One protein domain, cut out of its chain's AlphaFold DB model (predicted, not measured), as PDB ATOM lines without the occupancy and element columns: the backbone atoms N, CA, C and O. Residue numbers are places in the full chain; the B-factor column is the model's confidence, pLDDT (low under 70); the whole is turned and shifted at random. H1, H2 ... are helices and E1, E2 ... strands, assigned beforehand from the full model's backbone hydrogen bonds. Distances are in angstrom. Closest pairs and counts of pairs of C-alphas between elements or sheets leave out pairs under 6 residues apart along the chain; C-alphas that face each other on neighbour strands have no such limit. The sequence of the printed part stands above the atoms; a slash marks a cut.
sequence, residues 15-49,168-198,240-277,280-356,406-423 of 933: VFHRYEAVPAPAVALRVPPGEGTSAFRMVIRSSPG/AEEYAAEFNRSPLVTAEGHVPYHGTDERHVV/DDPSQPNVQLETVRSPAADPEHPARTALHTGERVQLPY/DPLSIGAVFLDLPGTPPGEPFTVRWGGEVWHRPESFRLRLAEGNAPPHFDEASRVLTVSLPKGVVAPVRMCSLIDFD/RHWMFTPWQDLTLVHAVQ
ATOM      1  N   VAL A  15     171.293 242.999 188.679       68.38
ATOM      2  CA  VAL A  15     172.017 242.210 189.686       68.38
ATOM      3  C   VAL A  15     172.261 240.818 189.110       68.38
ATOM      4  O   VAL A  15     171.338 240.169 188.614       68.38
ATOM      5  N   PHE A  16     173.518 240.380 189.120       81.25
ATOM      6  CA  PHE A  16     173.882 239.028 188.723       81.25
ATOM      7  C   PHE A  16     173.390 238.028 189.778       81.25
ATOM      8  O   PHE A  16     173.685 238.184 190.960       81.25
ATOM      9  N   HIS A  17     172.678 236.990 189.334       86.62
ATOM     10  CA  HIS A  17     172.276 235.863 190.169       86.62
ATOM     11  C   HIS A  17     172.879 234.569 189.616       86.62
ATOM     12  O   HIS A  17     172.628 234.186 188.469       86.62
ATOM     13  N   ARG A  18     173.654 233.870 190.446       89.56
ATOM     14  CA  ARG A  18     174.256 232.574 190.136       89.56
ATOM     15  C   ARG A  18     173.244 231.449 190.362       89.56
ATOM     16  O   ARG A  18     172.780 231.237 191.477       89.56
ATOM     17  N   TYR A  19     172.949 230.694 189.305       90.50
ATOM     18  CA  TYR A  19     172.108 229.485 189.364       90.50
ATOM     19  C   TYR A  19     172.908 228.181 189.233       90.50
ATOM     20  O   TYR A  19     172.339 227.094 189.150       90.50
ATOM     21  N   GLU A  20     174.233 228.291 189.190       91.19
ATOM     22  CA  GLU A  20     175.154 227.165 189.105       91.19
ATOM     23  C   GLU A  20     175.673 226.812 190.497       91.19
ATOM     24  O   GLU A  20     176.088 227.691 191.255       91.19
ATOM     25  N   ALA A  21     175.706 225.522 190.815       93.75
ATOM     26  CA  ALA A  21     176.290 225.043 192.060       93.75
ATOM     27  C   ALA A  21     177.794 225.362 192.141       93.75
ATOM     28  O   ALA A  21     178.467 225.512 191.118       93.75
ATOM     29  N   VAL A  22     178.338 225.418 193.355       94.81
ATOM     30  CA  VAL A  22     179.790 225.439 193.576       94.81
ATOM     31  C   VAL A  22     180.296 223.995 193.536       94.81
ATOM     32  O   VAL A  22     179.894 223.202 194.392       94.81
ATOM     33  N   PRO A  23     181.156 223.615 192.571       95.25
ATOM     34  CA  PRO A  23     181.629 222.236 192.457       95.25
ATOM     35  C   PRO A  23     182.372 221.768 193.713       95.25
ATOM     36  O   PRO A  23     182.929 222.578 194.457       95.25
ATOM     37  N   ALA A  24     182.426 220.454 193.939       95.56
ATOM     38  CA  ALA A  24     183.275 219.884 194.982       95.56
ATOM     39  C   ALA A  24     184.765 220.202 194.719       95.56
ATOM     40  O   ALA A  24     185.166 220.331 193.557       95.56
ATOM     41  N   PRO A  25     185.600 220.310 195.771       96.38
ATOM     42  CA  PRO A  25     187.038 220.480 195.621       96.38
ATOM     43  C   PRO A  25     187.660 219.407 194.726       96.38
ATOM     44  O   PRO A  25     187.274 218.240 194.778       96.38
ATOM     45  N   ALA A  26     188.662 219.786 193.935       95.12
ATOM     46  CA  ALA A  26     189.394 218.819 193.127       95.12
ATOM     47  C   ALA A  26     190.428 218.072 193.984       95.12
ATOM     48  O   ALA A  26     191.023 218.636 194.908       95.12
ATOM     49  N   VAL A  27     190.650 216.797 193.655       95.44
ATOM     50  CA  VAL A  27     191.593 215.919 194.358       95.44
ATOM     51  C   VAL A  27     192.697 215.484 193.408       95.44
ATOM     52  O   VAL A  27     192.422 214.927 192.347       95.44
ATOM     53  N   ALA A  28     193.945 215.714 193.806       93.62
ATOM     54  CA  ALA A  28     195.130 215.369 193.030       93.62
ATOM     55  C   ALA A  28     195.965 214.297 193.747       93.62
ATOM     56  O   ALA A  28     196.138 214.325 194.970       93.62
ATOM     57  N   LEU A  29     196.497 213.347 192.979       93.69
ATOM     58  CA  LEU A  29     197.384 212.306 193.494       93.69
ATOM     59  C   LEU A  29     198.757 212.891 193.817       93.69
ATOM     60  O   LEU A  29     199.274 213.712 193.067       93.69
ATOM     61  N   ARG A  30     199.357 212.451 194.926       92.12
ATOM     62  CA  ARG A  30     200.729 212.818 195.310       92.12
ATOM     63  C   ARG A  30     201.737 211.710 195.017       92.12
ATOM     64  O   ARG A  30     202.895 211.987 194.720       92.12
ATOM     65  N   VAL A  31     201.280 210.464 195.098       88.31
ATOM     66  CA  VAL A  31     202.075 209.252 194.887       88.31
ATOM     67  C   VAL A  31     201.416 208.367 193.825       88.31
ATOM     68  O   VAL A  31     200.194 208.456 193.648       88.31
ATOM     69  N   PRO A  32     202.192 207.523 193.125       87.44
ATOM     70  CA  PRO A  32     201.654 206.546 192.185       87.44
ATOM     71  C   PRO A  32     200.580 205.656 192.839       87.44
ATOM     72  O   PRO A  32     200.800 205.156 193.947       87.44
ATOM     73  N   PRO A  33     199.418 205.430 192.198       86.69
ATOM     74  CA  PRO A  33     198.395 204.546 192.750       86.69
ATOM     75  C   PRO A  33     198.826 203.070 192.666       86.69
ATOM     76  O   PRO A  33     199.195 202.584 191.598       86.69
ATOM     77  N   GLY A  34     198.740 202.355 193.793       86.56
ATOM     78  CA  GLY A  34     198.861 200.892 193.867       86.56
ATOM     79  C   GLY A  34     197.510 200.167 193.762       86.56
ATOM     80  O   GLY A  34     196.490 200.756 193.399       86.56
ATOM     81  N   GLU A  35     197.479 198.884 194.122       91.31
ATOM     82  CA  GLU A  35     196.294 198.019 194.065       91.31
ATOM     83  C   GLU A  35     195.109 198.591 194.846       91.31
ATOM     84  O   GLU A  35     195.195 198.858 196.046       91.31
ATOM     85  N   GLY A  36     193.983 198.788 194.162       88.88
ATOM     86  CA  GLY A  36     192.780 199.355 194.763       88.88
ATOM     87  C   GLY A  36     192.902 200.831 195.162       88.88
ATOM     88  O   GLY A  36     191.986 201.338 195.798       88.88
ATOM     89  N   THR A  37     193.976 201.538 194.802       91.62
ATOM     90  CA  THR A  37     194.162 202.970 195.086       91.62
ATOM     91  C   THR A  37     193.725 203.828 193.892       91.62
ATOM     92  O   THR A  37     193.952 203.478 192.736       91.62
ATOM     93  N   SER A  38     193.108 204.985 194.148       91.56
ATOM     94  CA  SER A  38     192.799 205.990 193.120       91.56
ATOM     95  C   SER A  38     192.826 207.409 193.701       91.56
ATOM     96  O   SER A  38     193.048 207.592 194.901       91.56
ATOM     97  N   ALA A  39     192.562 208.431 192.879       89.75
ATOM     98  CA  ALA A  39     192.400 209.805 193.366       89.75
ATOM     99  C   ALA A  39     191.329 209.911 194.473       89.75
ATOM    100  O   ALA A  39     191.536 210.632 195.442       89.75
ATOM    101  N   PHE A  40     190.254 209.117 194.382       94.19
ATOM    102  CA  PHE A  40     189.113 209.140 195.309       94.19
ATOM    103  C   PHE A  40     189.041 207.922 196.241       94.19
ATOM    104  O   PHE A  40     188.108 207.795 197.031       94.19
ATOM    105  N   ARG A  41     190.020 207.014 196.171       96.25
ATOM    106  CA  ARG A  41     190.147 205.870 197.078       96.25
ATOM    107  C   ARG A  41     191.542 205.850 197.681       96.25
ATOM    108  O   ARG A  41     192.517 205.549 196.990       96.25
ATOM    109  N   MET A  42     191.621 206.202 198.957       97.12
ATOM    110  CA  MET A  42     192.861 206.236 199.721       97.12
ATOM    111  C   MET A  42     193.031 204.921 200.472       97.12
ATOM    112  O   MET A  42     192.084 204.453 201.105       97.12
ATOM    113  N   VAL A  43     194.214 204.318 200.387       97.50
ATOM    114  CA  VAL A  43     194.465 202.969 200.903       97.50
ATOM    115  C   VAL A  43     195.765 202.932 201.688       97.50
ATOM    116  O   VAL A  43     196.838 203.153 201.130       97.50
ATOM    117  N   ILE A  44     195.668 202.549 202.958       97.06
ATOM    118  CA  ILE A  44     196.806 202.084 203.757       97.06
ATOM    119  C   ILE A  44     196.691 200.573 203.958       97.06
ATOM    120  O   ILE A  44     195.586 200.025 203.979       97.06
ATOM    121  N   ARG A  45     197.828 199.881 204.057       96.25
ATOM    122  CA  ARG A  45     197.886 198.413 204.096       96.25
ATOM    123  C   ARG A  45     198.642 197.949 205.324       96.25
ATOM    124  O   ARG A  45     199.730 198.450 205.572       96.25
ATOM    125  N   SER A  46     198.109 196.970 206.042       95.25
ATOM    126  CA  SER A  46     198.756 196.381 207.215       95.25
ATOM    127  C   SER A  46     198.561 194.865 207.270       95.25
ATOM    128  O   SER A  46     197.941 194.256 206.393       95.25
ATOM    129  N   SER A  47     199.104 194.228 208.307       91.12
ATOM    130  CA  SER A  47     198.875 192.805 208.577       91.12
ATOM    131  C   SER A  47     198.581 192.576 210.062       91.12
ATOM    132  O   SER A  47     199.034 193.356 210.908       91.12
ATOM    133  N   PRO A  48     197.860 191.500 210.415       83.12
ATOM    134  CA  PRO A  48     197.663 191.108 211.805       83.12
ATOM    135  C   PRO A  48     198.899 190.448 212.438       83.12
ATOM    136  O   PRO A  48     198.842 190.091 213.604       83.12
ATOM    137  N   GLY A  49     200.024 190.325 211.719       74.56
ATOM    138  CA  GLY A  49     201.218 189.633 212.216       74.56
ATOM    139  C   GLY A  49     201.158 188.117 212.003       74.56
ATOM    140  O   GLY A  49     200.323 187.619 211.251       74.56
ATOM    141  N   ALA A 168     200.839 199.844 209.437       93.44
ATOM    142  CA  ALA A 168     200.896 200.208 208.028       93.44
ATOM    143  C   ALA A 168     202.299 200.676 207.604       93.44
ATOM    144  O   ALA A 168     202.777 200.319 206.526       93.44
ATOM    145  N   GLU A 169     202.994 201.420 208.469       94.31
ATOM    146  CA  GLU A 169     204.379 201.849 208.240       94.31
ATOM    147  C   GLU A 169     205.351 200.667 208.212       94.31
ATOM    148  O   GLU A 169     206.149 200.537 207.280       94.31
ATOM    149  N   GLU A 170     205.259 199.771 209.195       94.44
ATOM    150  CA  GLU A 170     206.103 198.575 209.274       94.44
ATOM    151  C   GLU A 170     205.855 197.632 208.094       94.44
ATOM    152  O   GLU A 170     206.800 197.120 207.487       94.44
ATOM    153  N   TYR A 171     204.582 197.431 207.742       94.38
ATOM    154  CA  TYR A 171     204.175 196.603 206.616       94.38
ATOM    155  C   TYR A 171     204.726 197.142 205.297       94.38
ATOM    156  O   TYR A 171     205.345 196.393 204.540       94.38
ATOM    157  N   ALA A 172     204.566 198.443 205.040       94.88
ATOM    158  CA  ALA A 172     205.116 199.088 203.854       94.88
ATOM    159  C   ALA A 172     206.647 198.947 203.789       94.88
ATOM    160  O   ALA A 172     207.192 198.575 202.749       94.88
ATOM    161  N   ALA A 173     207.354 199.170 204.902       94.94
ATOM    162  CA  ALA A 173     208.811 199.039 204.963       94.94
ATOM    163  C   ALA A 173     209.309 197.600 204.714       94.94
ATOM    164  O   ALA A 173     210.382 197.397 204.141       94.94
ATOM    165  N   GLU A 174     208.568 196.581 205.149       93.38
ATOM    166  CA  GLU A 174     208.874 195.178 204.852       93.38
ATOM    167  C   GLU A 174     208.556 194.818 203.400       93.38
ATOM    168  O   GLU A 174     209.422 194.284 202.704       93.38
ATOM    169  N   PHE A 175     207.363 195.170 202.919       93.25
ATOM    170  CA  PHE A 175     206.941 194.906 201.548       93.25
ATOM    171  C   PHE A 175     207.897 195.537 200.527       93.25
ATOM    172  O   PHE A 175     208.309 194.877 199.573       93.25
ATOM    173  N   ASN A 176     208.353 196.766 200.777       95.56
ATOM    174  CA  ASN A 176     209.287 197.475 199.900       95.56
ATOM    175  C   ASN A 176     210.693 196.856 199.854       95.56
ATOM    176  O   ASN A 176     211.466 197.162 198.950       95.56
ATOM    177  N   ARG A 177     211.034 195.970 200.801       95.69
ATOM    178  CA  ARG A 177     212.270 195.168 200.773       95.69
ATOM    179  C   ARG A 177     212.094 193.823 200.064       95.69
ATOM    180  O   ARG A 177     213.078 193.108 199.885       95.69
ATOM    181  N   SER A 178     210.871 193.460 199.681       93.12
ATOM    182  CA  SER A 178     210.596 192.194 199.003       93.12
ATOM    183  C   SER A 178     211.127 192.181 197.558       93.12
ATOM    184  O   SER A 178     211.328 193.244 196.953       93.12
ATOM    185  N   PRO A 179     211.331 190.991 196.959       92.50
ATOM    186  CA  PRO A 179     211.685 190.861 195.543       92.50
ATOM    187  C   PRO A 179     210.664 191.494 194.589       92.50
ATOM    188  O   PRO A 179     211.061 192.009 193.547       92.50
ATOM    189  N   LEU A 180     209.380 191.545 194.972       89.94
ATOM    190  CA  LEU A 180     208.330 192.163 194.154       89.94
ATOM    191  C   LEU A 180     208.658 193.629 193.837       89.94
ATOM    192  O   LEU A 180     208.548 194.066 192.693       89.94
ATOM    193  N   VAL A 181     209.127 194.382 194.834       91.44
ATOM    194  CA  VAL A 181     209.493 195.796 194.663       91.44
ATOM    195  C   VAL A 181     210.931 195.937 194.159       91.44
ATOM    196  O   VAL A 181     211.196 196.686 193.222       91.44
ATOM    197  N   THR A 182     211.875 195.197 194.747       93.69
ATOM    198  CA  THR A 182     213.314 195.385 194.477       93.69
ATOM    199  C   THR A 182     213.806 194.769 193.164       93.69
ATOM    200  O   THR A 182     214.812 195.234 192.628       93.69
ATOM    201  N   ALA A 183     213.121 193.750 192.635       90.62
ATOM    202  CA  ALA A 183     213.522 193.029 191.426       90.62
ATOM    203  C   ALA A 183     212.437 193.012 190.335       90.62
ATOM    204  O   ALA A 183     212.774 193.075 189.153       90.62
ATOM    205  N   GLU A 184     211.154 192.952 190.705       86.81
ATOM    206  CA  GLU A 184     210.040 192.804 189.749       86.81
ATOM    207  C   GLU A 184     209.357 194.137 189.384       86.81
ATOM    208  O   GLU A 184     208.474 194.173 188.526       86.81
ATOM    209  N   GLY A 185     209.804 195.255 189.971       85.00
ATOM    210  CA  GLY A 185     209.373 196.604 189.597       85.00
ATOM    211  C   GLY A 185     207.950 196.966 190.031       85.00
ATOM    212  O   GLY A 185     207.310 197.797 189.380       85.00
ATOM    213  N   HIS A 186     207.447 196.332 191.094       89.69
ATOM    214  CA  HIS A 186     206.190 196.697 191.751       89.69
ATOM    215  C   HIS A 186     206.289 198.082 192.427       89.69
ATOM    216  O   HIS A 186     207.366 198.489 192.871       89.69
ATOM    217  N   VAL A 187     205.177 198.825 192.470       89.50
ATOM    218  CA  VAL A 187     205.114 200.176 193.057       89.50
ATOM    219  C   VAL A 187     205.219 200.079 194.586       89.50
ATOM    220  O   VAL A 187     204.425 199.367 195.199       89.50
ATOM    221  N   PRO A 188     206.146 200.802 195.240       91.88
ATOM    222  CA  PRO A 188     206.303 200.708 196.685       91.88
ATOM    223  C   PRO A 188     205.035 201.142 197.427       91.88
ATOM    224  O   PRO A 188     204.343 202.080 197.035       91.88
ATOM    225  N   TYR A 189     204.764 200.489 198.553       94.06
ATOM    226  CA  TYR A 189     203.720 200.910 199.475       94.06
ATOM    227  C   TYR A 189     204.210 201.999 200.426       94.06
ATOM    228  O   TYR A 189     205.404 202.138 200.704       94.06
ATOM    229  N   HIS A 190     203.256 202.749 200.966       93.88
ATOM    230  CA  HIS A 190     203.479 203.798 201.950       93.88
ATOM    231  C   HIS A 190     202.653 203.506 203.208       93.88
ATOM    232  O   HIS A 190     201.558 202.949 203.118       93.88
ATOM    233  N   GLY A 191     203.181 203.863 204.384       93.56
ATOM    234  CA  GLY A 191     202.468 203.703 205.658       93.56
ATOM    235  C   GLY A 191     201.321 204.696 205.856       93.56
ATOM    236  O   GLY A 191     200.434 204.471 206.672       93.56
ATOM    237  N   THR A 192     201.319 205.772 205.070       95.69
ATOM    238  CA  THR A 192     200.228 206.737 204.954       95.69
ATOM    239  C   THR A 192     199.878 206.927 203.485       95.69
ATOM    240  O   THR A 192     200.721 206.726 202.610       95.69
ATOM    241  N   ASP A 193     198.637 207.325 203.213       95.75
ATOM    242  CA  ASP A 193     198.211 207.704 201.866       95.75
ATOM    243  C   ASP A 193     197.832 209.187 201.846       95.75
ATOM    244  O   ASP A 193     197.155 209.663 202.756       95.75
ATOM    245  N   GLU A 194     198.279 209.935 200.835       95.88
ATOM    246  CA  GLU A 194     198.106 211.389 200.768       95.88
ATOM    247  C   GLU A 194     197.505 211.853 199.437       95.88
ATOM    248  O   GLU A 194     197.879 211.398 198.351       95.88
ATOM    249  N   ARG A 195     196.587 212.818 199.515       96.00
ATOM    250  CA  ARG A 195     196.008 213.517 198.363       96.00
ATOM    251  C   ARG A 195     196.100 215.020 198.556       96.00
ATOM    252  O   ARG A 195     195.946 215.508 199.674       96.00
ATOM    253  N   HIS A 196     196.292 215.757 197.472       96.44
ATOM    254  CA  HIS A 196     196.084 217.199 197.485       96.44
ATOM    255  C   HIS A 196     194.606 217.502 197.305       96.44
ATOM    256  O   HIS A 196     193.983 216.981 196.385       96.44
ATOM    257  N   VAL A 197     194.070 218.368 198.160       97.19
ATOM    258  CA  VAL A 197     192.734 218.937 198.008       97.19
ATOM    259  C   VAL A 197     192.904 220.398 197.619       97.19
ATOM    260  O   VAL A 197     193.615 221.156 198.293       97.19
ATOM    261  N   VAL A 198     192.295 220.777 196.500       96.00
ATOM    262  CA  VAL A 198     192.457 222.102 195.901       96.00
ATOM    263  C   VAL A 198     191.108 222.719 195.546       96.00
ATOM    264  O   VAL A 198     190.135 222.007 195.291       96.00
ATOM    265  N   ASP A 240     196.748 218.562 184.981       90.94
ATOM    266  CA  ASP A 240     197.497 217.584 184.192       90.94
ATOM    267  C   ASP A 240     198.612 218.196 183.329       90.94
ATOM    268  O   ASP A 240     199.216 217.497 182.516       90.94
ATOM    269  N   ASP A 241     198.882 219.499 183.448       89.75
ATOM    270  CA  ASP A 241     199.927 220.156 182.663       89.75
ATOM    271  C   ASP A 241     201.329 219.856 183.241       89.75
ATOM    272  O   ASP A 241     201.671 220.357 184.318       89.75
ATOM    273  N   PRO A 242     202.178 219.087 182.525       86.94
ATOM    274  CA  PRO A 242     203.505 218.699 182.997       86.94
ATOM    275  C   PRO A 242     204.514 219.855 183.007       86.94
ATOM    276  O   PRO A 242     205.632 219.674 183.482       86.94
ATOM    277  N   SER A 243     204.170 221.023 182.450       87.62
ATOM    278  CA  SER A 243     205.023 222.214 182.519       87.62
ATOM    279  C   SER A 243     205.033 222.851 183.914       87.62
ATOM    280  O   SER A 243     205.939 223.625 184.236       87.62
ATOM    281  N   GLN A 244     204.061 222.502 184.761       86.81
ATOM    282  CA  GLN A 244     203.989 222.975 186.135       86.81
ATOM    283  C   GLN A 244     205.055 222.342 187.039       86.81
ATOM    284  O   GLN A 244     205.438 221.181 186.867       86.81
ATOM    285  N   PRO A 245     205.512 223.075 188.070       87.12
ATOM    286  CA  PRO A 245     206.471 222.542 189.024       87.12
ATOM    287  C   PRO A 245     205.879 221.358 189.796       87.12
ATOM    288  O   PRO A 245     204.757 221.420 190.294       87.12
ATOM    289  N   ASN A 246     206.681 220.304 189.965       90.06
ATOM    290  CA  ASN A 246     206.327 219.092 190.713       90.06
ATOM    291  C   ASN A 246     205.136 218.297 190.143       90.06
ATOM    292  O   ASN A 246     204.548 217.510 190.882       90.06
ATOM    293  N   VAL A 247     204.789 218.482 188.864       91.94
ATOM    294  CA  VAL A 247     203.797 217.651 188.166       91.94
ATOM    295  C   VAL A 247     204.510 216.578 187.350       91.94
ATOM    296  O   VAL A 247     205.355 216.876 186.508       91.94
ATOM    297  N   GLN A 248     204.181 215.312 187.600       91.81
ATOM    298  CA  GLN A 248     204.718 214.161 186.876       91.81
ATOM    299  C   GLN A 248     203.574 213.382 186.236       91.81
ATOM    300  O   GLN A 248     202.612 213.030 186.909       91.81
ATOM    301  N   LEU A 249     203.668 213.100 184.936       88.88
ATOM    302  CA  LEU A 249     202.675 212.281 184.242       88.88
ATOM    303  C   LEU A 249     203.100 210.818 184.256       88.88
ATOM    304  O   LEU A 249     204.073 210.444 183.597       88.88
ATOM    305  N   GLU A 250     202.325 209.986 184.937       83.44
ATOM    306  CA  GLU A 250     202.499 208.540 184.919       83.44
ATOM    307  C   GLU A 250     201.499 207.860 183.996       83.44
ATOM    308  O   GLU A 250     200.366 208.301 183.820       83.44
ATOM    309  N   THR A 251     201.942 206.772 183.372       79.38
ATOM    310  CA  THR A 251     201.096 205.953 182.504       79.38
ATOM    311  C   THR A 251     200.356 204.920 183.340       79.38
ATOM    312  O   THR A 251     200.985 204.100 184.008       79.38
ATOM    313  N   VAL A 252     199.029 204.919 183.251       70.88
ATOM    314  CA  VAL A 252     198.182 203.914 183.887       70.88
ATOM    315  C   VAL A 252     198.352 202.599 183.133       70.88
ATOM    316  O   VAL A 252     197.916 202.450 181.991       70.88
ATOM    317  N   ARG A 253     199.000 201.625 183.773       65.06
ATOM    318  CA  ARG A 253     199.153 200.278 183.218       65.06
ATOM    319  C   ARG A 253     197.824 199.537 183.356       65.06
ATOM    320  O   ARG A 253     197.482 199.078 184.439       65.06
ATOM    321  N   SER A 254     197.080 199.422 182.260       62.97
ATOM    322  CA  SER A 254     195.852 198.626 182.198       62.97
ATOM    323  C   SER A 254     195.896 197.686 180.992       62.97
ATOM    324  O   SER A 254     196.219 198.144 179.896       62.97
ATOM    325  N   PRO A 255     195.525 196.399 181.141       60.44
ATOM    326  CA  PRO A 255     195.365 195.478 180.012       60.44
ATOM    327  C   PRO A 255     194.317 195.941 178.987       60.44
ATOM    328  O   PRO A 255     194.321 195.472 177.856       60.44
ATOM    329  N   ALA A 256     193.413 196.839 179.395       63.53
ATOM    330  CA  ALA A 256     192.369 197.421 178.557       63.53
ATOM    331  C   ALA A 256     192.732 198.812 178.001       63.53
ATOM    332  O   ALA A 256     191.917 199.403 177.294       63.53
ATOM    333  N   ALA A 257     193.904 199.364 178.340       67.81
ATOM    334  CA  ALA A 257     194.336 200.651 177.802       67.81
ATOM    335  C   ALA A 257     194.726 200.519 176.325       67.81
ATOM    336  O   ALA A 257     195.353 199.536 175.930       67.81
ATOM    337  N   ASP A 258     194.387 201.536 175.531       73.62
ATOM    338  CA  ASP A 258     194.894 201.685 174.169       73.62
ATOM    339  C   ASP A 258     196.434 201.804 174.215       73.62
ATOM    340  O   ASP A 258     196.945 202.753 174.820       73.62
ATOM    341  N   PRO A 259     197.193 200.868 173.609       71.06
ATOM    342  CA  PRO A 259     198.650 200.931 173.582       71.06
ATOM    343  C   PRO A 259     199.193 202.164 172.848       71.06
ATOM    344  O   PRO A 259     200.315 202.581 173.134       71.06
ATOM    345  N   GLU A 260     198.427 202.738 171.911       74.19
ATOM    346  CA  GLU A 260     198.823 203.945 171.174       74.19
ATOM    347  C   GLU A 260     198.498 205.236 171.944       74.19
ATOM    348  O   GLU A 260     199.196 206.239 171.785       74.19
ATOM    349  N   HIS A 261     197.503 205.200 172.839       75.50
ATOM    350  CA  HIS A 261     197.073 206.338 173.661       75.50
ATOM    351  C   HIS A 261     196.880 205.921 175.125       75.50
ATOM    352  O   HIS A 261     195.750 205.875 175.625       75.50
ATOM    353  N   PRO A 262     197.971 205.613 175.846       72.12
ATOM    354  CA  PRO A 262     197.866 205.176 177.224       72.12
ATOM    355  C   PRO A 262     197.224 206.261 178.094       72.12
ATOM    356  O   PRO A 262     197.614 207.430 178.039       72.12
ATOM    357  N   ALA A 263     196.275 205.861 178.943       77.25
ATOM    358  CA  ALA A 263     195.728 206.749 179.960       77.25
ATOM    359  C   ALA A 263     196.861 207.246 180.869       77.25
ATOM    360  O   ALA A 263     197.732 206.474 181.283       77.25
ATOM    361  N   ARG A 264     196.862 208.546 181.165       82.88
ATOM    362  CA  ARG A 264     197.862 209.191 182.016       82.88
ATOM    363  C   ARG A 264     197.219 209.739 183.276       82.88
ATOM    364  O   ARG A 264     196.043 210.086 183.283       82.88
ATOM    365  N   THR A 265     198.002 209.818 184.338       86.94
ATOM    366  CA  THR A 265     197.602 210.405 185.612       86.94
ATOM    367  C   THR A 265     198.678 211.373 186.072       86.94
ATOM    368  O   THR A 265     199.864 211.046 186.023       86.94
ATOM    369  N   ALA A 266     198.265 212.568 186.491       91.56
ATOM    370  CA  ALA A 266     199.161 213.576 187.029       91.56
ATOM    371  C   ALA A 266     199.405 213.357 188.525       91.56
ATOM    372  O   ALA A 266     198.473 213.250 189.325       91.56
ATOM    373  N   LEU A 267     200.682 213.291 188.891       93.25
ATOM    374  CA  LEU A 267     201.163 213.246 190.261       93.25
ATOM    375  C   LEU A 267     201.724 214.612 190.634       93.25
ATOM    376  O   LEU A 267     202.649 215.106 189.992       93.25
ATOM    377  N   HIS A 268     201.194 215.199 191.697       94.00
ATOM    378  CA  HIS A 268     201.671 216.443 192.277       94.00
ATOM    379  C   HIS A 268     202.575 216.116 193.469       94.00
ATOM    380  O   HIS A 268     202.097 215.929 194.580       94.00
ATOM    381  N   THR A 269     203.886 216.022 193.248       91.56
ATOM    382  CA  THR A 269     204.848 215.525 194.255       91.56
ATOM    383  C   THR A 269     205.309 216.589 195.254       91.56
ATOM    384  O   THR A 269     206.103 216.304 196.151       91.56
ATOM    385  N   GLY A 270     204.873 217.837 195.076       91.12
ATOM    386  CA  GLY A 270     205.232 218.959 195.939       91.12
ATOM    387  C   GLY A 270     204.539 218.913 197.303       91.12
ATOM    388  O   GLY A 270     203.683 218.078 197.583       91.12
ATOM    389  N   GLU A 271     204.889 219.860 198.172       91.19
ATOM    390  CA  GLU A 271     204.178 220.044 199.443       91.19
ATOM    391  C   GLU A 271     202.840 220.778 199.246       91.19
ATOM    392  O   GLU A 271     201.879 220.548 199.981       91.19
ATOM    393  N   ARG A 272     202.763 221.643 198.230       89.00
ATOM    394  CA  ARG A 272     201.581 222.427 197.865       89.00
ATOM    395  C   ARG A 272     201.385 222.387 196.352       89.00
ATOM    396  O   ARG A 272     202.363 222.308 195.607       89.00
ATOM    397  N   VAL A 273     200.135 222.496 195.917       91.19
ATOM    398  CA  VAL A 273     199.768 222.635 194.506       91.19
ATOM    399  C   VAL A 273     199.503 224.103 194.223       91.19
ATOM    400  O   VAL A 273     198.600 224.705 194.804       91.19
ATOM    401  N   GLN A 274     200.294 224.683 193.323       88.69
ATOM    402  CA  GLN A 274     199.967 225.981 192.754       88.69
ATOM    403  C   GLN A 274     198.861 225.775 191.723       88.69
ATOM    404  O   GLN A 274     199.036 225.004 190.786       88.69
ATOM    405  N   LEU A 275     197.720 226.442 191.893       92.06
ATOM    406  CA  LEU A 275     196.610 226.271 190.965       92.06
ATOM    407  C   LEU A 275     196.969 226.815 189.573       92.06
ATOM    408  O   LEU A 275     197.276 228.004 189.457       92.06
ATOM    409  N   PRO A 276     196.869 226.017 188.502       92.12
ATOM    410  CA  PRO A 276     197.091 226.505 187.142       92.12
ATOM    411  C   PRO A 276     195.895 227.268 186.584       92.12
ATOM    412  O   PRO A 276     196.031 227.947 185.573       92.12
ATOM    413  N   TYR A 277     194.738 227.161 187.241       94.69
ATOM    414  CA  TYR A 277     193.466 227.687 186.767       94.69
ATOM    415  C   TYR A 277     192.853 228.756 187.673       94.69
ATOM    416  O   TYR A 277     193.359 229.030 188.764       94.69
ATOM    417  N   ASP A 280     187.022 228.808 191.867       94.62
ATOM    418  CA  ASP A 280     185.654 229.286 192.074       94.62
ATOM    419  C   ASP A 280     185.592 230.397 193.139       94.62
ATOM    420  O   ASP A 280     186.010 230.154 194.274       94.62
ATOM    421  N   PRO A 281     185.050 231.586 192.807       92.06
ATOM    422  CA  PRO A 281     184.954 232.722 193.722       92.06
ATOM    423  C   PRO A 281     184.234 232.447 195.041       92.06
ATOM    424  O   PRO A 281     184.580 233.051 196.053       92.06
ATOM    425  N   LEU A 282     183.222 231.573 195.031       92.38
ATOM    426  CA  LEU A 282     182.425 231.281 196.222       92.38
ATOM    427  C   LEU A 282     183.035 230.166 197.070       92.38
ATOM    428  O   LEU A 282     182.639 230.014 198.220       92.38
ATOM    429  N   SER A 283     183.979 229.383 196.541       94.00
ATOM    430  CA  SER A 283     184.629 228.315 197.300       94.00
ATOM    431  C   SER A 283     185.704 228.894 198.218       94.00
ATOM    432  O   SER A 283     186.772 229.300 197.766       94.00
ATOM    433  N   ILE A 284     185.451 228.871 199.526       94.56
ATOM    434  CA  ILE A 284     186.378 229.345 200.569       94.56
ATOM    435  C   ILE A 284     187.016 228.205 201.374       94.56
ATOM    436  O   ILE A 284     187.818 228.449 202.279       94.56
ATOM    437  N   GLY A 285     186.664 226.954 201.082       95.44
ATOM    438  CA  GLY A 285     187.257 225.780 201.710       95.44
ATOM    439  C   GLY A 285     186.655 224.465 201.230       95.44
ATOM    440  O   GLY A 285     185.909 224.413 200.253       95.44
ATOM    441  N   ALA A 286     186.934 223.409 201.984       96.19
ATOM    442  CA  ALA A 286     186.313 222.100 201.863       96.19
ATOM    443  C   ALA A 286     185.512 221.763 203.129       96.19
ATOM    444  O   ALA A 286     185.899 222.131 204.242       96.19
ATOM    445  N   VAL A 287     184.421 221.025 202.952       95.56
ATOM    446  CA  VAL A 287     183.644 220.399 204.025       95.56
ATOM    447  C   VAL A 287     183.720 218.893 203.843       95.56
ATOM    448  O   VAL A 287     183.426 218.392 202.761       95.56
ATOM    449  N   PHE A 288     184.086 218.176 204.897       95.12
ATOM    450  CA  PHE A 288     184.029 216.721 204.946       95.12
ATOM    451  C   PHE A 288     182.887 216.294 205.857       95.12
ATOM    452  O   PHE A 288     182.765 216.777 206.983       95.12
ATOM    453  N   LEU A 289     182.061 215.381 205.368       91.00
ATOM    454  CA  LEU A 289     181.009 214.733 206.134       91.00
ATOM    455  C   LEU A 289     181.392 213.273 206.347       91.00
ATOM    456  O   LEU A 289     181.983 212.647 205.463       91.00
ATOM    457  N   ASP A 290     181.008 212.746 207.506       89.94
ATOM    458  CA  ASP A 290     181.180 211.336 207.867       89.94
ATOM    459  C   ASP A 290     182.658 210.918 208.003       89.94
ATOM    460  O   ASP A 290     183.032 209.782 207.710       89.94
ATOM    461  N   LEU A 291     183.523 211.833 208.466       92.25
ATOM    462  CA  LEU A 291     184.904 211.473 208.781       92.25
ATOM    463  C   LEU A 291     184.951 210.491 209.966       92.25
ATOM    464  O   LEU A 291     184.318 210.741 210.998       92.25
ATOM    465  N   PRO A 292     185.758 209.417 209.884       90.25
ATOM    466  CA  PRO A 292     186.045 208.556 211.025       90.25
ATOM    467  C   PRO A 292     186.498 209.372 212.239       90.25
ATOM    468  O   PRO A 292     187.382 210.216 212.120       90.25
ATOM    469  N   GLY A 293     185.883 209.133 213.398       83.69
ATOM    470  CA  GLY A 293     186.182 209.860 214.636       83.69
ATOM    471  C   GLY A 293     185.425 211.182 214.824       83.69
ATOM    472  O   GLY A 293     185.627 211.826 215.850       83.69
ATOM    473  N   THR A 294     184.551 211.580 213.888       85.50
ATOM    474  CA  THR A 294     183.591 212.688 214.087       85.50
ATOM    475  C   THR A 294     182.199 212.179 214.466       85.50
ATOM    476  O   THR A 294     181.821 211.075 214.056       85.50
ATOM    477  N   PRO A 295     181.416 212.952 215.239       81.31
ATOM    478  CA  PRO A 295     180.012 212.643 215.482       81.31
ATOM    479  C   PRO A 295     179.199 212.544 214.178       81.31
ATOM    480  O   PRO A 295     179.452 213.296 213.231       81.31
ATOM    481  N   PRO A 296     178.199 211.643 214.103       76.00
ATOM    482  CA  PRO A 296     177.402 211.460 212.895       76.00
ATOM    483  C   PRO A 296     176.761 212.765 212.407       76.00
ATOM    484  O   PRO A 296     176.035 213.434 213.142       76.00
ATOM    485  N   GLY A 297     176.999 213.107 211.141       73.44
ATOM    486  CA  GLY A 297     176.440 214.299 210.508       73.44
ATOM    487  C   GLY A 297     177.101 215.628 210.891       73.44
ATOM    488  O   GLY A 297     176.671 216.658 210.361       73.44
ATOM    489  N   GLU A 298     178.127 215.629 211.749       84.94
ATOM    490  CA  GLU A 298     178.908 216.826 212.068       84.94
ATOM    491  C   GLU A 298     179.921 217.127 210.944       84.94
ATOM    492  O   GLU A 298     180.719 216.261 210.580       84.94
ATOM    493  N   PRO A 299     179.887 218.332 210.343       89.81
ATOM    494  CA  PRO A 299     180.811 218.695 209.279       89.81
ATOM    495  C   PRO A 299     182.195 219.059 209.823       89.81
ATOM    496  O   PRO A 299     182.328 219.897 210.712       89.81
ATOM    497  N   PHE A 300     183.242 218.525 209.200       94.44
ATOM    498  CA  PHE A 300     184.611 218.976 209.418       94.44
ATOM    499  C   PHE A 300     185.005 219.957 208.314       94.44
ATOM    500  O   PHE A 300     185.054 219.595 207.138       94.44
ATOM    501  N   THR A 301     185.285 221.209 208.673       95.12
ATOM    502  CA  THR A 301     185.561 222.270 207.694       95.12
ATOM    503  C   THR A 301     187.040 222.640 207.668       95.12
ATOM    504  O   THR A 301     187.683 222.761 208.707       95.12
ATOM    505  N   VAL A 302     187.582 222.837 206.467       96.31
ATOM    506  CA  VAL A 302     188.957 223.297 206.248       96.31
ATOM    507  C   VAL A 302     188.916 224.452 205.260       96.31
ATOM    508  O   VAL A 302     188.597 224.260 204.089       96.31
ATOM    509  N   ARG A 303     189.246 225.663 205.713       95.31
ATOM    510  CA  ARG A 303     189.313 226.842 204.839       95.31
ATOM    511  C   ARG A 303     190.541 226.802 203.934       95.31
ATOM    512  O   ARG A 303     191.583 226.274 204.333       95.31
ATOM    513  N   TRP A 304     190.426 227.373 202.738       94.56
ATOM    514  CA  TRP A 304     191.577 227.681 201.894       94.56
ATOM    515  C   TRP A 304     192.439 228.748 202.580       94.56
ATOM    516  O   TRP A 304     191.910 229.692 203.163       94.56
ATOM    517  N   GLY A 305     193.763 228.596 202.522       82.31
ATOM    518  CA  GLY A 305     194.688 229.674 202.892       82.31
ATOM    519  C   GLY A 305     194.912 230.642 201.726       82.31
ATOM    520  O   GLY A 305     194.340 230.465 200.652       82.31
ATOM    521  N   GLY A 306     195.812 231.611 201.899       83.50
ATOM    522  CA  GLY A 306     196.249 232.527 200.837       83.50
ATOM    523  C   GLY A 306     195.731 233.956 201.002       83.50
ATOM    524  O   GLY A 306     194.649 234.193 201.530       83.50
ATOM    525  N   GLU A 307     196.533 234.927 200.561       83.25
ATOM    526  CA  GLU A 307     196.236 236.361 200.725       83.25
ATOM    527  C   GLU A 307     195.232 236.896 199.691       83.25
ATOM    528  O   GLU A 307     194.625 237.945 199.897       83.25
ATOM    529  N   VAL A 308     195.072 236.196 198.562       88.88
ATOM    530  CA  VAL A 308     194.232 236.619 197.433       88.88
ATOM    531  C   VAL A 308     193.395 235.460 196.897       88.88
ATOM    532  O   VAL A 308     193.877 234.332 196.782       88.88
ATOM    533  N   TRP A 309     192.158 235.756 196.489       88.69
ATOM    534  CA  TRP A 309     191.164 234.760 196.063       88.69
ATOM    535  C   TRP A 309     191.630 233.867 194.899       88.69
ATOM    536  O   TRP A 309     191.269 232.700 194.832       88.69
ATOM    537  N   HIS A 310     192.464 234.390 193.989       90.06
ATOM    538  CA  HIS A 310     192.926 233.677 192.791       90.06
ATOM    539  C   HIS A 310     194.181 232.816 193.023       90.06
ATOM    540  O   HIS A 310     194.703 232.203 192.078       90.06
ATOM    541  N   ARG A 311     194.709 232.790 194.254       91.06
ATOM    542  CA  ARG A 311     195.833 231.937 194.681       91.06
ATOM    543  C   ARG A 311     195.554 231.308 196.057       91.06
ATOM    544  O   ARG A 311     196.337 231.523 196.983       91.06
ATOM    545  N   PRO A 312     194.461 230.538 196.199       93.31
ATOM    546  CA  PRO A 312     194.179 229.834 197.437       93.31
ATOM    547  C   PRO A 312     195.243 228.760 197.691       93.31
ATOM    548  O   PRO A 312     195.749 228.126 196.759       93.31
ATOM    549  N   GLU A 313     195.581 228.539 198.957       92.56
ATOM    550  CA  GLU A 313     196.510 227.481 199.351       92.56
ATOM    551  C   GLU A 313     195.817 226.114 199.372       92.56
ATOM    552  O   GLU A 313     194.819 225.909 200.068       92.56
ATOM    553  N   SER A 314     196.398 225.146 198.655       94.00
ATOM    554  CA  SER A 314     196.035 223.731 198.768       94.00
ATOM    555  C   SER A 314     196.349 223.180 200.161       94.00
ATOM    556  O   SER A 314     197.293 223.638 200.809       94.00
ATOM    557  N   PHE A 315     195.678 222.106 200.563       96.69
ATOM    558  CA  PHE A 315     196.093 221.292 201.709       96.69
ATOM    559  C   PHE A 315     196.215 219.819 201.329       96.69
ATOM    560  O   PHE A 315     195.790 219.411 200.245       96.69
ATOM    561  N   ARG A 316     196.818 219.018 202.207       97.00
ATOM    562  CA  ARG A 316     196.895 217.566 202.034       97.00
ATOM    563  C   ARG A 316     195.893 216.860 202.928       97.00
ATOM    564  O   ARG A 316     195.825 217.145 204.119       97.00
ATOM    565  N   LEU A 317     195.157 215.919 202.363       97.69
ATOM    566  CA  LEU A 317     194.415 214.914 203.110       97.69
ATOM    567  C   LEU A 317     195.330 213.702 203.288       97.69
ATOM    568  O   LEU A 317     195.811 213.160 202.295       97.69
ATOM    569  N   ARG A 318     195.583 213.298 204.533       97.56
ATOM    570  CA  ARG A 318     196.433 212.165 204.908       97.56
ATOM    571  C   ARG A 318     195.601 211.106 205.618       97.56
ATOM    572  O   ARG A 318     195.015 211.380 206.660       97.56
ATOM    573  N   LEU A 319     195.616 209.889 205.091       97.81
ATOM    574  CA  LEU A 319     195.106 208.696 205.755       97.81
ATOM    575  C   LEU A 319     196.248 208.023 206.523       97.81
ATOM    576  O   LEU A 319     197.292 207.730 205.937       97.81
ATOM    577  N   ALA A 320     196.044 207.780 207.814       95.88
ATOM    578  CA  ALA A 320     197.000 207.107 208.689       95.88
ATOM    579  C   ALA A 320     196.320 205.994 209.501       95.88
ATOM    580  O   ALA A 320     195.102 205.986 209.682       95.88
ATOM    581  N   GLU A 321     197.106 205.038 209.990       94.06
ATOM    582  CA  GLU A 321     196.609 204.027 210.922       94.06
ATOM    583  C   GLU A 321     196.292 204.656 212.284       94.06
ATOM    584  O   GLU A 321     197.084 205.431 212.818       94.06
ATOM    585  N   GLY A 322     195.155 204.278 212.870       89.62
ATOM    586  CA  GLY A 322     194.822 204.592 214.257       89.62
ATOM    587  C   GLY A 322     193.350 204.931 214.458       89.62
ATOM    588  O   GLY A 322     192.544 204.826 213.542       89.62
ATOM    589  N   ASN A 323     193.018 205.390 215.665       88.75
ATOM    590  CA  ASN A 323     191.643 205.715 216.068       88.75
ATOM    591  C   ASN A 323     191.490 207.182 216.508       88.75
ATOM    592  O   ASN A 323     190.495 207.538 217.133       88.75
ATOM    593  N   ALA A 324     192.502 208.022 216.264       86.94
ATOM    594  CA  ALA A 324     192.467 209.418 216.679       86.94
ATOM    595  C   ALA A 324     191.444 210.217 215.845       86.94
ATOM    596  O   ALA A 324     191.323 209.962 214.641       86.94
ATOM    597  N   PRO A 325     190.738 211.192 216.454       90.25
ATOM    598  CA  PRO A 325     189.830 212.072 215.726       90.25
ATOM    599  C   PRO A 325     190.586 212.848 214.638       90.25
ATOM    600  O   PRO A 325     191.799 213.065 214.769       90.25
ATOM    601  N   PRO A 326     189.903 213.281 213.565       94.81
ATOM    602  CA  PRO A 326     190.563 213.989 212.487       94.81
ATOM    603  C   PRO A 326     191.148 215.303 212.998       94.81
ATOM    604  O   PRO A 326     190.510 216.050 213.741       94.81
ATOM    605  N   HIS A 327     192.380 215.579 212.590       95.44
ATOM    606  CA  HIS A 327     193.126 216.746 213.036       95.44
ATOM    607  C   HIS A 327     193.701 217.491 211.839       95.44
ATOM    608  O   HIS A 327     194.406 216.905 211.013       95.44
ATOM    609  N   PHE A 328     193.404 218.787 211.764       97.06
ATOM    610  CA  PHE A 328     193.998 219.686 210.790       97.06
ATOM    611  C   PHE A 328     195.148 220.465 211.429       97.06
ATOM    612  O   PHE A 328     194.929 221.248 212.353       97.06
ATOM    613  N   ASP A 329     196.363 220.253 210.927       96.56
ATOM    614  CA  ASP A 329     197.533 221.054 211.285       96.56
ATOM    615  C   ASP A 329     197.649 222.236 210.315       96.56
ATOM    616  O   ASP A 329     197.982 222.060 209.141       96.56
ATOM    617  N   GLU A 330     197.389 223.447 210.812       93.75
ATOM    618  CA  GLU A 330     197.437 224.677 210.014       93.75
ATOM    619  C   GLU A 330     198.854 225.000 209.513       93.75
ATOM    620  O   GLU A 330     199.013 225.521 208.412       93.75
ATOM    621  N   ALA A 331     199.905 224.669 210.273       92.38
ATOM    622  CA  ALA A 331     201.274 225.031 209.905       92.38
ATOM    623  C   ALA A 331     201.769 224.218 208.701       92.38
ATOM    624  O   ALA A 331     202.386 224.763 207.782       92.38
ATOM    625  N   SER A 332     201.480 222.915 208.693       93.25
ATOM    626  CA  SER A 332     201.816 222.023 207.577       93.25
ATOM    627  C   SER A 332     200.712 221.922 206.519       93.25
ATOM    628  O   SER A 332     200.958 221.399 205.429       93.25
ATOM    629  N   ARG A 333     199.513 222.446 206.811       95.38
ATOM    630  CA  ARG A 333     198.289 222.309 206.011       95.38
ATOM    631  C   ARG A 333     197.988 220.854 205.655       95.38
ATOM    632  O   ARG A 333     197.784 220.507 204.489       95.38
ATOM    633  N   VAL A 334     197.940 220.003 206.680       97.62
ATOM    634  CA  VAL A 334     197.613 218.575 206.554       97.62
ATOM    635  C   VAL A 334     196.417 218.218 207.433       97.62
ATOM    636  O   VAL A 334     196.470 218.358 208.652       97.62
ATOM    637  N   LEU A 335     195.354 217.703 206.814       97.88
ATOM    638  CA  LEU A 335     194.247 217.035 207.491       97.88
ATOM    639  C   LEU A 335     194.590 215.554 207.638       97.88
ATOM    640  O   LEU A 335     194.598 214.830 206.646       97.88
ATOM    641  N   THR A 336     194.868 215.103 208.859       97.69
ATOM    642  CA  THR A 336     195.118 213.686 209.148       97.69
ATOM    643  C   THR A 336     193.833 213.016 209.613       97.69
ATOM    644  O   THR A 336     193.207 213.472 210.568       97.69
ATOM    645  N   VAL A 337     193.461 211.923 208.950       97.44
ATOM    646  CA  VAL A 337     192.329 211.060 209.294       97.44
ATOM    647  C   VAL A 337     192.881 209.693 209.674       97.44
ATOM    648  O   VAL A 337     193.611 209.079 208.893       97.44
ATOM    649  N   SER A 338     192.546 209.229 210.877       94.69
ATOM    650  CA  SER A 338     193.006 207.931 211.375       94.69
ATOM    651  C   SER A 338     191.954 206.861 211.116       94.69
ATOM    652  O   SER A 338     190.767 207.096 211.348       94.69
ATOM    653  N   LEU A 339     192.380 205.692 210.638       94.06
ATOM    654  CA  LEU A 339     191.488 204.571 210.363       94.06
ATOM    655  C   LEU A 339     192.000 203.277 211.028       94.06
ATOM    656  O   LEU A 339     193.151 202.884 210.787       94.06
ATOM    657  N   PRO A 340     191.174 202.587 211.844       92.75
ATOM    658  CA  PRO A 340     191.532 201.293 212.409       92.75
ATOM    659  C   PRO A 340     191.736 200.234 211.322       92.75
ATOM    660  O   PRO A 340     191.188 200.333 210.223       92.75
ATOM    661  N   LYS A 341     192.501 199.187 211.646       92.06
ATOM    662  CA  LYS A 341     192.723 198.037 210.759       92.06
ATOM    663  C   LYS A 341     191.394 197.412 210.331       92.06
ATOM    664  O   LYS A 341     190.524 197.180 211.163       92.06
ATOM    665  N   GLY A 342     191.255 197.096 209.045       91.50
ATOM    666  CA  GLY A 342     190.086 196.395 208.513       91.50
ATOM    667  C   GLY A 342     188.840 197.264 208.323       91.50
ATOM    668  O   GLY A 342     187.775 196.738 208.014       91.50
ATOM    669  N   VAL A 343     188.941 198.586 208.479       93.12
ATOM    670  CA  VAL A 343     187.801 199.491 208.301       93.12
ATOM    671  C   VAL A 343     187.802 200.106 206.901       93.12
ATOM    672  O   VAL A 343     188.849 200.450 206.345       93.12
ATOM    673  N   VAL A 344     186.602 200.251 206.334       95.00
ATOM    674  CA  VAL A 344     186.324 201.029 205.121       95.00
ATOM    675  C   VAL A 344     185.353 202.141 205.495       95.00
ATOM    676  O   VAL A 344     184.289 201.858 206.042       95.00
ATOM    677  N   ALA A 345     185.707 203.389 205.202       94.94
ATOM    678  CA  ALA A 345     184.888 204.552 205.519       94.94
ATOM    679  C   ALA A 345     184.576 205.366 204.250       94.94
ATOM    680  O   ALA A 345     185.504 205.907 203.636       94.94
ATOM    681  N   PRO A 346     183.299 205.457 203.834       95.69
ATOM    682  CA  PRO A 346     182.872 206.433 202.842       95.69
ATOM    683  C   PRO A 346     182.801 207.824 203.487       95.69
ATOM    684  O   PRO A 346     182.232 207.990 204.559       95.69
ATOM    685  N   VAL A 347     183.368 208.818 202.816       94.75
ATOM    686  CA  VAL A 347     183.446 210.215 203.251       94.75
ATOM    687  C   VAL A 347     182.924 211.081 202.118       94.75
ATOM    688  O   VAL A 347     183.324 210.902 200.969       94.75
ATOM    689  N   ARG A 348     182.059 212.045 202.420       93.56
ATOM    690  CA  ARG A 348     181.563 212.994 201.413       93.56
ATOM    691  C   ARG A 348     182.329 214.300 201.524       93.56
ATOM    692  O   ARG A 348     182.456 214.843 202.618       93.56
ATOM    693  N   MET A 349     182.821 214.808 200.400       95.12
ATOM    694  CA  MET A 349     183.547 216.073 200.326       95.12
ATOM    695  C   MET A 349     182.769 217.095 199.495       95.12
ATOM    696  O   MET A 349     182.458 216.842 198.333       95.12
ATOM    697  N   CYS A 350     182.498 218.258 200.077       95.06
ATOM    698  CA  CYS A 350     181.816 219.390 199.447       95.06
ATOM    699  C   CYS A 350     182.711 220.635 199.478       95.06
ATOM    700  O   CYS A 350     183.682 220.697 200.234       95.06
ATOM    701  N   SER A 351     182.358 221.664 198.705       95.69
ATOM    702  CA  SER A 351     182.952 222.993 198.885       95.69
ATOM    703  C   SER A 351     182.327 223.689 200.090       95.69
ATOM    704  O   SER A 351     181.107 223.703 200.239       95.69
ATOM    705  N   LEU A 352     183.159 224.293 200.935       95.06
ATOM    706  CA  LEU A 352     182.715 225.308 201.886       95.06
ATOM    707  C   LEU A 352     182.534 226.606 201.106       95.06
ATOM    708  O   LEU A 352     183.463 227.020 200.406       95.06
ATOM    709  N   ILE A 353     181.370 227.235 201.233       93.62
ATOM    710  CA  ILE A 353     181.026 228.416 200.444       93.62
ATOM    711  C   ILE A 353     180.846 229.659 201.308       93.62
ATOM    712  O   ILE A 353     180.390 229.562 202.447       93.62
ATOM    713  N   ASP A 354     181.204 230.821 200.763       90.06
ATOM    714  CA  ASP A 354     180.769 232.111 201.300       90.06
ATOM    715  C   ASP A 354     179.368 232.399 200.756       90.06
ATOM    716  O   ASP A 354     179.197 232.874 199.634       90.06
ATOM    717  N   PHE A 355     178.356 231.934 201.484       89.94
ATOM    718  CA  PHE A 355     176.984 231.942 200.999       89.94
ATOM    719  C   PHE A 355     176.359 233.332 201.113       89.94
ATOM    720  O   PHE A 355     176.193 233.859 202.212       89.94
ATOM    721  N   ASP A 356     175.953 233.869 199.968       88.81
ATOM    722  CA  ASP A 356     175.194 235.107 199.852       88.81
ATOM    723  C   ASP A 356     173.878 234.811 199.115       88.81
ATOM    724  O   ASP A 356     173.891 234.362 197.965       88.81
ATOM    725  N   ARG A 406     176.110 221.791 202.986       86.94
ATOM    726  CA  ARG A 406     175.470 220.477 203.192       86.94
ATOM    727  C   ARG A 406     174.277 220.229 202.268       86.94
ATOM    728  O   ARG A 406     173.658 219.168 202.342       86.94
ATOM    729  N   HIS A 407     173.952 221.179 201.393       89.88
ATOM    730  CA  HIS A 407     172.853 221.049 200.441       89.88
ATOM    731  C   HIS A 407     173.382 220.748 199.034       89.88
ATOM    732  O   HIS A 407     173.965 221.611 198.383       89.88
ATOM    733  N   TRP A 408     173.114 219.543 198.524       89.69
ATOM    734  CA  TRP A 408     173.674 219.035 197.261       89.69
ATOM    735  C   TRP A 408     173.410 219.907 196.031       89.69
ATOM    736  O   TRP A 408     174.218 219.921 195.111       89.69
ATOM    737  N   MET A 409     172.285 220.630 196.004       91.19
ATOM    738  CA  MET A 409     171.981 221.549 194.904       91.19
ATOM    739  C   MET A 409     172.927 222.760 194.876       91.19
ATOM    740  O   MET A 409     173.241 223.245 193.799       91.19
ATOM    741  N   PHE A 410     173.389 223.240 196.035       93.56
ATOM    742  CA  PHE A 410     174.289 224.395 196.138       93.56
ATOM    743  C   PHE A 410     175.756 223.964 196.093       93.56
ATOM    744  O   PHE A 410     176.577 224.613 195.451       93.56
ATOM    745  N   THR A 411     176.070 222.853 196.759       94.44
ATOM    746  CA  THR A 411     177.411 222.276 196.878       94.44
ATOM    747  C   THR A 411     177.308 220.756 196.717       94.44
ATOM    748  O   THR A 411     177.175 220.041 197.718       94.44
ATOM    749  N   PRO A 412     177.290 220.224 195.480       95.06
ATOM    750  CA  PRO A 412     177.287 218.785 195.253       95.06
ATOM    751  C   PRO A 412     178.509 218.149 195.913       95.06
ATOM    752  O   PRO A 412     179.605 218.710 195.881       95.06
ATOM    753  N   TRP A 413     178.316 216.977 196.518       93.19
ATOM    754  CA  TRP A 413     179.408 216.238 197.138       93.19
ATOM    755  C   TRP A 413     180.111 215.325 196.140       93.19
ATOM    756  O   TRP A 413     179.544 214.890 195.136       93.19
ATOM    757  N   GLN A 414     181.341 214.982 196.490       93.56
ATOM    758  CA  GLN A 414     182.113 213.922 195.877       93.56
ATOM    759  C   GLN A 414     182.462 212.858 196.919       93.56
ATOM    760  O   GLN A 414     182.858 213.189 198.038       93.56
ATOM    761  N   ASP A 415     182.328 211.585 196.547       94.81
ATOM    762  CA  ASP A 415     182.620 210.468 197.442       94.81
ATOM    763  C   ASP A 415     184.121 210.159 197.470       94.81
ATOM    764  O   ASP A 415     184.767 209.963 196.438       94.81
ATOM    765  N   LEU A 416     184.662 210.074 198.682       95.81
ATOM    766  CA  LEU A 416     185.994 209.589 199.005       95.81
ATOM    767  C   LEU A 416     185.863 208.285 199.788       95.81
ATOM    768  O   LEU A 416     185.086 208.188 200.729       95.81
ATOM    769  N   THR A 417     186.626 207.262 199.419       97.62
ATOM    770  CA  THR A 417     186.679 206.004 200.173       97.62
ATOM    771  C   THR A 417     188.023 205.888 200.874       97.62
ATOM    772  O   THR A 417     189.061 205.826 200.212       97.62
ATOM    773  N   LEU A 418     188.011 205.830 202.202       97.62
ATOM    774  CA  LEU A 418     189.194 205.556 203.012       97.62
ATOM    775  C   LEU A 418     189.219 204.065 203.354       97.62
ATOM    776  O   LEU A 418     188.227 203.528 203.846       97.62
ATOM    777  N   VAL A 419     190.332 203.390 203.080       97.88
ATOM    778  CA  VAL A 419     190.476 201.943 203.269       97.88
ATOM    779  C   VAL A 419     191.716 201.654 204.100       97.88
ATOM    780  O   VAL A 419     192.826 202.028 203.720       97.88
ATOM    781  N   HIS A 420     191.540 200.920 205.196       96.69
ATOM    782  CA  HIS A 420     192.644 200.273 205.890       96.69
ATOM    783  C   HIS A 420     192.616 198.776 205.585       96.69
ATOM    784  O   HIS A 420     191.975 197.978 206.270       96.69
ATOM    785  N   ALA A 421     193.344 198.403 204.539       97.25
ATOM    786  CA  ALA A 421     193.369 197.057 204.003       97.25
ATOM    787  C   ALA A 421     194.260 196.143 204.857       97.25
ATOM    788  O   ALA A 421     195.432 196.450 205.076       97.25
ATOM    789  N   VAL A 422     193.737 195.007 205.322       95.81
ATOM    790  CA  VAL A 422     194.534 194.016 206.068       95.81
ATOM    791  C   VAL A 422     194.849 192.807 205.198       95.81
ATOM    792  O   VAL A 422     193.960 192.240 204.567       95.81
ATOM    793  N   GLN A 423     196.116 192.396 205.164       94.56
ATOM    794  CA  GLN A 423     196.566 191.294 204.308       94.56
ATOM    795  C   GLN A 423     195.837 189.984 204.631       94.56
ATOM    796  O   GLN A 423     195.468 189.227 203.743       94.56
TER     797      GLN A 423
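Overview. This is residues 15 to 49, 168 to 198, 240 to 277, 280 to 356 and 406 to 423 of the 933 residues of the protein "Outer membrane channel" of Streptomyces pristinaespiralis (UniProt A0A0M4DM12). Two five-stranded sheets stand partly face to face: E2 E12 E11 E6 E7 curls like part of a barrel, its hollow toward E1 E3 E8 E10 E9. Beside E1, the hairpin E4 and E5 makes a third small sheet, whose loop sticks out at residues 255 to 260, and H1 and H2 lie at one end of the long axis. The printed part has 199 residues, in the order E1 E2 H1 H2 E3 to E12, mostly strand, with under half of the residues in named elements. Both large sheets are mixed. The whole is compact, with a radius of gyration of the C-alphas of 18.1 A, and spans 65 by 45 by 33 A.

Along the chain. In the curled sheet, E2 is residues 41 to 46, E12 414 to 422, 25.6 A long, E11 344 to 353, 28.3 A, E6 283 to 289 and E7 300 to 303. The other large sheet has E1, residues 26 to 29, E3 193 to 198, E8 315 to 321, 19.6 A, E10 334 to 339 and E9 327 to 329. E4 is residues 247 to 251, E5 264 to 268, H1 168 to 175 and H2 179 to 182. C-alpha 26 is at (189.394, 218.819, 193.127) and C-alpha 422 at (194.534, 194.016, 206.068).

Arrangement. In the strongly twisted curled sheet, E2 and E12 are parallel, with N 44 and O 419 3.0 A apart. E12 and E11 are antiparallel (N 347 and O 416, 2.8 A), as are E11 and E6 (N 287 and O 350, 2.8 A) and the hairpin E6 and E7 (N 288 and O 300, 2.8 A). In the other, also strongly twisted, E1 and E3 are antiparallel (N 28 and O 196, 2.9 A), as are E3 and E8 (N 195 and O 317, 2.9 A) and the hairpin E9 and E10 (N 336 and O 327, 2.8 A); E8 and E10 are parallel (N 318 and O 335, 2.8 A). Between the sheets, the closest C-alphas of E2 and E3 are those of Met 42 and Asp 193, 5.9 A apart, and of E10 and E12 those of Leu 339 and His 420, 6.3 A. The C-alphas of Leu 29 in E1 and Leu 267 in E5 are 5.1 A apart; N 248 of E4 and O 267 of E5 are 2.8 A apart. H1 is at the curled sheet's level, 0.5 A in height over it, with Ala 168 and Ser 46 of E2 the closest C-alphas, 4.5 A. H1 and H2 are close but not clearly touching, with the C-alphas of Phe 175 and Val 181 7.4 A apart. Every O i to N i+4 pair of H1 is within hydrogen-bond range; H2 is too short for one.

Size, cuts and confidence. The two C-alphas farthest apart are those of Val 15 and Pro 179, 65.2 A. Gaps between C-alphas across the cuts are 11.4 A from 49 to 168, 13.5 A from 198 to 240, 9.6 A from 277 to 280 and 15.0 A from 356 to 406. Of the links printed whole, E1 to E2, E4 to E5 and E7 to E8 are long. The mean pLDDT of the printed part is 90.6; residue 15 and residues 253 to 257 are under 70.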